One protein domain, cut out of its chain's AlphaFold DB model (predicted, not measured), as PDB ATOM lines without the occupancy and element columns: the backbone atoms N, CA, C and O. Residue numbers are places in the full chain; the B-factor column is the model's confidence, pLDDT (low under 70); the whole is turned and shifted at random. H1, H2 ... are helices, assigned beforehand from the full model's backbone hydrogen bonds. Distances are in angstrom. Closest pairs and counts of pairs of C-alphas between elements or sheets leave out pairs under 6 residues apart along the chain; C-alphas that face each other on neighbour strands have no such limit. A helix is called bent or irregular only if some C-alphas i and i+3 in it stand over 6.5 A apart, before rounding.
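AT A GLANCE: This is residues 5 to 56 of the 62 residues of an uncharacterized protein of Thiotrichales bacterium SG8_50 (UniProt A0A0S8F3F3). This is a long helical hairpin shaped like a flat, narrow U: H1 and H2 lie side by side and run opposite ways. Near residue 27 a kink turns the last part of H1 across the end of the pair, where a tight link leads into H2. The printed part has 52 residues with two named helices, H1 then H2, and no named strand; its class is all helix. The whole is loose, with a radius of gyration of the C-alphas of 12.6 A, and flat, spanning 36 by 21 by 6 A.

IN THESE COORDINATES: Begin with the longest helix, H1, residues 8 to 33. Find C-alpha 8 at (102.947, 123.002, 71.559); from there H1 runs to C-alpha 33 at (118.831, 137.439, 95.492), 32.1 A away. Look near residue 27 for its kink of 96 degrees. H1 is irregular there: C-alphas 26 and 29 are 8.7 A apart, and its line is a rough one. Next comes H2, residues 35 to 55, which ends at C-alpha 55 at (94.518, 120.498, 75.354), 30.6 A from its first C-alpha.

HOW THE PARTS SIT: H1 and H2 form a helical hairpin. They touch, with 5 pairs of C-alphas within 8 A; look for the closest C-alphas at Thr 9 and Leu 52, 6.2 A apart. Their lines stand at a shallow tilt of 5 degrees, opposite ways, with 12.9 A from centre to centre. In H2 every O i to N i+4 pair is within hydrogen-bond range; in H1, 20 of 22 are.

THE WHOLE: The two C-alphas farthest apart are those of Ala 6 and Glu 33, at 37.2 A. Residues 24 to 29, which belong to H1, stand free, and so do residues 32 to 37, of which 35 to 37 belong to H2. The printed part has no cut. The link from H1 to H2 is tight, with 1 residue between them. The mean pLDDT of the printed part is 85.3; look at residue 27 for the one value under 70.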
ATOM      1  N   TYR A   5     108.020 118.213  66.742       86.00
ATOM      2  CA  TYR A   5     108.148 119.609  66.312       86.00
ATOM      3  C   TYR A   5     106.804 120.322  66.104       86.00
ATOM      4  O   TYR A   5     106.756 121.547  66.043       86.00
ATOM      5  N   ALA A   6     105.694 119.584  66.015       86.00
ATOM      6  CA  ALA A   6     104.350 120.150  65.943       86.00
ATOM      7  C   ALA A   6     103.670 120.229  67.327       86.00
ATOM      8  O   ALA A   6     102.529 120.697  67.441       86.00
ATOM      9  N   SER A   7     104.308 119.732  68.392       86.50
ATOM     10  CA  SER A   7     103.746 119.707  69.741       86.50
ATOM     11  C   SER A   7     103.976 121.035  70.464       86.50
ATOM     12  O   SER A   7     105.104 121.403  70.776       86.50
ATOM     13  N   LYS A   8     102.888 121.751  70.780       84.31
ATOM     14  CA  LYS A   8     102.947 123.002  71.559       84.31
ATOM     15  C   LYS A   8     103.516 122.755  72.957       84.31
ATOM     16  O   LYS A   8     104.312 123.543  73.444       84.31
ATOM     17  N   THR A   9     103.150 121.628  73.561       86.88
ATOM     18  CA  THR A   9     103.636 121.196  74.875       86.88
ATOM     19  C   THR A   9     105.139 120.965  74.879       86.88
ATOM     20  O   THR A   9     105.802 121.350  75.836       86.88
ATOM     21  N   PHE A  10     105.686 120.398  73.798       88.56
ATOM     22  CA  PHE A  10     107.131 120.244  73.651       88.56
ATOM     23  C   PHE A  10     107.817 121.609  73.590       88.56
ATOM     24  O   PHE A  10     108.692 121.883  74.401       88.56
ATOM     25  N   TRP A  11     107.371 122.491  72.690       89.00
ATOM     26  CA  TRP A  11     108.000 123.800  72.512       89.00
ATOM     27  C   TRP A  11     107.910 124.695  73.745       89.00
ATOM     28  O   TRP A  11     108.899 125.333  74.081       89.00
ATOM     29  N   ILE A  12     106.773 124.713  74.446       89.00
ATOM     30  CA  ILE A  12     106.629 125.501  75.677       89.00
ATOM     31  C   ILE A  12     107.621 125.018  76.737       89.00
ATOM     32  O   ILE A  12     108.341 125.829  77.305       89.00
ATOM     33  N   ASN A  13     107.728 123.707  76.964       90.12
ATOM     34  CA  ASN A  13     108.666 123.187  77.960       90.12
ATOM     35  C   ASN A  13     110.131 123.331  77.524       90.12
ATOM     36  O   ASN A  13     110.975 123.651  78.356       90.12
ATOM     37  N   ALA A  14     110.436 123.155  76.235       90.31
ATOM     38  CA  ALA A  14     111.778 123.374  75.699       90.31
ATOM     39  C   ALA A  14     112.215 124.839  75.852       90.31
ATOM     40  O   ALA A  14     113.356 125.102  76.228       90.31
ATOM     41  N   LEU A  15     111.304 125.789  75.618       90.94
ATOM     42  CA  LEU A  15     111.582 127.210  75.797       90.94
ATOM     43  C   LEU A  15     111.808 127.545  77.273       90.94
ATOM     44  O   LEU A  15     112.795 128.196  77.597       90.94
ATOM     45  N   THR A  16     110.955 127.047  78.174       88.94
ATOM     46  CA  THR A  16     111.139 127.236  79.622       88.94
ATOM     47  C   THR A  16     112.465 126.652  80.096       88.94
ATOM     48  O   THR A  16     113.176 127.289  80.867       88.94
ATOM     49  N   PHE A  17     112.830 125.466  79.607       89.38
ATOM     50  CA  PHE A  17     114.117 124.853  79.915       89.38
ATOM     51  C   PHE A  17     115.287 125.715  79.427       89.38
ATOM     52  O   PHE A  17     116.213 125.978  80.191       89.38
ATOM     53  N   GLY A  18     115.222 126.214  78.190       90.19
ATOM     54  CA  GLY A  18     116.232 127.115  77.636       90.19
ATOM     55  C   GLY A  18     116.370 128.416  78.430       90.19
ATOM     56  O   GLY A  18     117.483 128.810  78.765       90.19
ATOM     57  N   VAL A  19     115.251 129.050  78.798       85.81
ATOM     58  CA  VAL A  19     115.245 130.253  79.649       85.81
ATOM     59  C   VAL A  19     115.843 129.953  81.023       85.81
ATOM     60  O   VAL A  19     116.649 130.740  81.510       85.81
ATOM     61  N   GLY A  20     115.515 128.805  81.621       85.25
ATOM     62  CA  GLY A  20     116.101 128.368  82.889       85.25
ATOM     63  C   GLY A  20     117.616 128.179  82.802       85.25
ATOM     64  O   GLY A  20     118.341 128.659  83.669       85.25
ATOM     65  N   LEU A  21     118.108 127.548  81.731       88.25
ATOM     66  CA  LEU A  21     119.543 127.375  81.492       88.25
ATOM     67  C   LEU A  21     120.269 128.708  81.306       88.25
ATOM     68  O   LEU A  21     121.326 128.912  81.898       88.25
ATOM     69  N   VAL A  22     119.711 129.617  80.502       84.50
ATOM     70  CA  VAL A  22     120.305 130.942  80.277       84.50
ATOM     71  C   VAL A  22     120.283 131.766  81.563       84.50
ATOM     72  O   VAL A  22     121.301 132.346  81.924       84.50
ATOM     73  N   GLY A  23     119.163 131.775  82.290       81.62
ATOM     74  CA  GLY A  23     119.053 132.464  83.577       81.62
ATOM     75  C   GLY A  23     120.073 131.953  84.593       81.62
ATOM     76  O   GLY A  23     120.741 132.747  85.249       81.62
ATOM     77  N   TYR A  24     120.269 130.634  84.654       82.75
ATOM     78  CA  TYR A  24     121.302 130.029  85.489       82.75
ATOM     79  C   TYR A  24     122.722 130.425  85.054       82.75
ATOM     80  O   TYR A  24     123.535 130.804  85.894       82.75
ATOM     81  N   ALA A  25     123.018 130.375  83.752       83.56
ATOM     82  CA  ALA A  25     124.354 130.650  83.222       83.56
ATOM     83  C   ALA A  25     124.763 132.131  83.309       83.56
ATOM     84  O   ALA A  25     125.950 132.424  83.437       83.56
ATOM     85  N   VAL A  26     123.805 133.058  83.214       78.88
ATOM     86  CA  VAL A  26     124.068 134.508  83.161       78.88
ATOM     87  C   VAL A  26     123.915 135.180  84.528       78.88
ATOM     88  O   VAL A  26     124.536 136.210  84.766       78.88
ATOM     89  N   GLY A  27     123.103 134.627  85.431       69.06
ATOM     90  CA  GLY A  27     122.671 135.356  86.623       69.06
ATOM     91  C   GLY A  27     122.256 134.465  87.783       69.06
ATOM     92  O   GLY A  27     121.223 134.716  88.396       69.06
ATOM     93  N   HIS A  28     123.061 133.453  88.123       70.19
ATOM     94  CA  HIS A  28     122.893 132.678  89.361       70.19
ATOM     95  C   HIS A  28     122.675 133.580  90.597       70.19
ATOM     96  O   HIS A  28     121.905 133.233  91.486       70.19
ATOM     97  N   GLU A  29     123.309 134.754  90.637       71.75
ATOM     98  CA  GLU A  29     123.145 135.730  91.720       71.75
ATOM     99  C   GLU A  29     121.729 136.314  91.766       71.75
ATOM    100  O   GLU A  29     121.137 136.355  92.833       71.75
ATOM    101  N   VAL A  30     121.115 136.623  90.619       70.94
ATOM    102  CA  VAL A  30     119.713 137.082  90.546       70.94
ATOM    103  C   VAL A  30     118.755 136.006  91.062       70.94
ATOM    104  O   VAL A  30     117.769 136.312  91.724       70.94
ATOM    105  N   ILE A  31     119.051 134.731  90.793       73.00
ATOM    106  CA  ILE A  31     118.289 133.596  91.334       73.00
ATOM    107  C   ILE A  31     118.419 133.530  92.863       73.00
ATOM    108  O   ILE A  31     117.439 133.231  93.545       73.00
ATOM    109  N   ALA A  32     119.613 133.801  93.392       78.50
ATOM    110  CA  ALA A  32     119.891 133.780  94.824       78.50
ATOM    111  C   ALA A  32     119.315 135.002  95.565       78.50
ATOM    112  O   ALA A  32     118.859 134.866  96.698       78.50
ATOM    113  N   GLU A  33     119.314 136.173  94.928       85.00
ATOM    114  CA  GLU A  33     118.831 137.439  95.492       85.00
ATOM    115  C   GLU A  33     117.309 137.600  95.386       85.00
ATOM    116  O   GLU A  33     116.711 138.261  96.233       85.00
ATOM    117  N   HIS A  34     116.676 136.962  94.394       82.31
ATOM    118  CA  HIS A  34     115.235 137.058  94.132       82.31
ATOM    119  C   HIS A  34     114.543 135.684  94.025       82.31
ATOM    120  O   HIS A  34     113.965 135.339  92.980       82.31
ATOM    121  N   PRO A  35     114.553 134.865  95.095       81.56
ATOM    122  CA  PRO A  35     113.918 133.544  95.100       81.56
ATOM    123  C   PRO A  35     112.401 133.594  94.831       81.56
ATOM    124  O   PRO A  35     111.814 132.634  94.314       81.56
ATOM    125  N   GLU A  36     111.746 134.713  95.136       86.88
ATOM    126  CA  GLU A  36     110.338 134.961  94.838       86.88
ATOM    127  C   GLU A  36     110.045 134.961  93.333       86.88
ATOM    128  O   GLU A  36     109.038 134.390  92.908       86.88
ATOM    129  N   VAL A  37     110.942 135.508  92.505       82.94
ATOM    130  CA  VAL A  37     110.770 135.544  91.042       82.94
ATOM    131  C   VAL A  37     110.788 134.126  90.477       82.94
ATOM    132  O   VAL A  37     109.954 133.768  89.642       82.94
ATOM    133  N   ILE A  38     111.686 133.282  90.985       83.81
ATOM    134  CA  ILE A  38     111.786 131.875  90.584       83.81
ATOM    135  C   ILE A  38     110.556 131.092  91.024       83.81
ATOM    136  O   ILE A  38     110.003 130.315  90.243       83.81
ATOM    137  N   SER A  39     110.076 131.343  92.237       86.62
ATOM    138  CA  SER A  39     108.855 130.723  92.755       86.62
ATOM    139  C   SER A  39     107.639 131.057  91.883       86.62
ATOM    140  O   SER A  39     106.861 130.165  91.533       86.62
ATOM    141  N   VAL A  40     107.505 132.320  91.461       88.38
ATOM    142  CA  VAL A  40     106.448 132.761  90.536       88.38
ATOM    143  C   VAL A  40     106.597 132.096  89.167       88.38
ATOM    144  O   VAL A  40     105.611 131.578  88.639       88.38
ATOM    145  N   LEU A  41     107.806 132.045  88.603       84.94
ATOM    146  CA  LEU A  41     108.057 131.382  87.317       84.94
ATOM    147  C   LEU A  41     107.689 129.894  87.355       84.94
ATOM    148  O   LEU A  41     107.032 129.401  86.436       84.94
ATOM    149  N   ILE A  42     108.051 129.187  88.428       87.94
ATOM    150  CA  ILE A  42     107.696 127.776  88.621       87.94
ATOM    151  C   ILE A  42     106.178 127.611  88.735       87.94
ATOM    152  O   ILE A  42     105.610 126.727  88.090       87.94
ATOM    153  N   ALA A  43     105.503 128.468  89.506       92.75
ATOM    154  CA  ALA A  43     104.050 128.424  89.649       92.75
ATOM    155  C   ALA A  43     103.337 128.647  88.302       92.75
ATOM    156  O   ALA A  43     102.443 127.878  87.936       92.75
ATOM    157  N   VAL A  44     103.779 129.647  87.531       91.12
ATOM    158  CA  VAL A  44     103.261 129.933  86.184       91.12
ATOM    159  C   VAL A  44     103.510 128.754  85.244       91.12
ATOM    160  O   VAL A  44     102.583 128.325  84.552       91.12
ATOM    161  N   GLN A  45     104.713 128.174  85.251       89.69
ATOM    162  CA  GLN A  45     105.029 126.999  84.436       89.69
ATOM    163  C   GLN A  45     104.145 125.799  84.798       89.69
ATOM    164  O   GLN A  45     103.661 125.092  83.909       89.69
ATOM    165  N   GLY A  46     103.912 125.569  86.091       89.94
ATOM    166  CA  GLY A  46     103.020 124.522  86.581       89.94
ATOM    167  C   GLY A  46     101.594 124.705  86.067       89.94
ATOM    168  O   GLY A  46     101.024 123.776  85.488       89.94
ATOM    169  N   ALA A  47     101.044 125.916  86.189       92.94
ATOM    170  CA  ALA A  47      99.722 126.254  85.666       92.94
ATOM    171  C   ALA A  47      99.633 126.063  84.140       92.94
ATOM    172  O   ALA A  47      98.674 125.460  83.646       92.94
ATOM    173  N   LEU A  48     100.656 126.494  83.392       90.50
ATOM    174  CA  LEU A  48     100.743 126.279  81.944       90.50
ATOM    175  C   LEU A  48     100.748 124.791  81.586       90.50
ATOM    176  O   LEU A  48     100.046 124.386  80.663       90.50
ATOM    177  N   ASN A  49     101.489 123.965  82.322       89.12
ATOM    178  CA  ASN A  49     101.538 122.523  82.082       89.12
ATOM    179  C   ASN A  49     100.213 121.824  82.404       89.12
ATOM    180  O   ASN A  49      99.799 120.930  81.660       89.12
ATOM    181  N   VAL A  50      99.509 122.253  83.453       90.44
ATOM    182  CA  VAL A  50      98.149 121.780  83.746       90.44
ATOM    183  C   VAL A  50      97.207 122.132  82.593       90.44
ATOM    184  O   VAL A  50      96.531 121.246  82.069       90.44
ATOM    185  N   ALA A  51      97.219 123.380  82.121       89.38
ATOM    186  CA  ALA A  51      96.413 123.803  80.975       89.38
ATOM    187  C   ALA A  51      96.764 123.015  79.698       89.38
ATOM    188  O   ALA A  51      95.877 122.518  79.000       89.38
ATOM    189  N   LEU A  52      98.061 122.827  79.426       85.69
ATOM    190  CA  LEU A  52      98.558 122.041  78.295       85.69
ATOM    191  C   LEU A  52      98.070 120.595  78.340       85.69
ATOM    192  O   LEU A  52      97.793 120.015  77.289       85.69
ATOM    193  N   ARG A  53      97.925 120.018  79.534       85.00
ATOM    194  CA  ARG A  53      97.429 118.652  79.719       85.00
ATOM    195  C   ARG A  53      95.975 118.494  79.281       85.00
ATOM    196  O   ARG A  53      95.638 117.464  78.710       85.00
ATOM    197  N   PHE A  54      95.142 119.516  79.464       87.88
ATOM    198  CA  PHE A  54      93.751 119.485  79.001       87.88
ATOM    199  C   PHE A  54      93.617 119.615  77.479       87.88
ATOM    200  O   PHE A  54      92.693 119.056  76.896       87.88
ATOM    201  N   ILE A  55      94.551 120.305  76.818       85.31
ATOM    202  CA  ILE A  55      94.518 120.498  75.354       85.31
ATOM    203  C   ILE A  55      95.351 119.468  74.575       85.31
ATOM    204  O   ILE A  55      95.230 119.370  73.352       85.31
ATOM    205  N   THR A  56      96.208 118.696  75.248       83.56
ATOM    206  CA  THR A  56      97.091 117.709  74.609       83.56
ATOM    207  C   THR A  56      96.529 116.304  74.766       83.56
ATOM    208  O   THR A  56      96.761 115.640  75.767       83.56
TER     209      THR A  56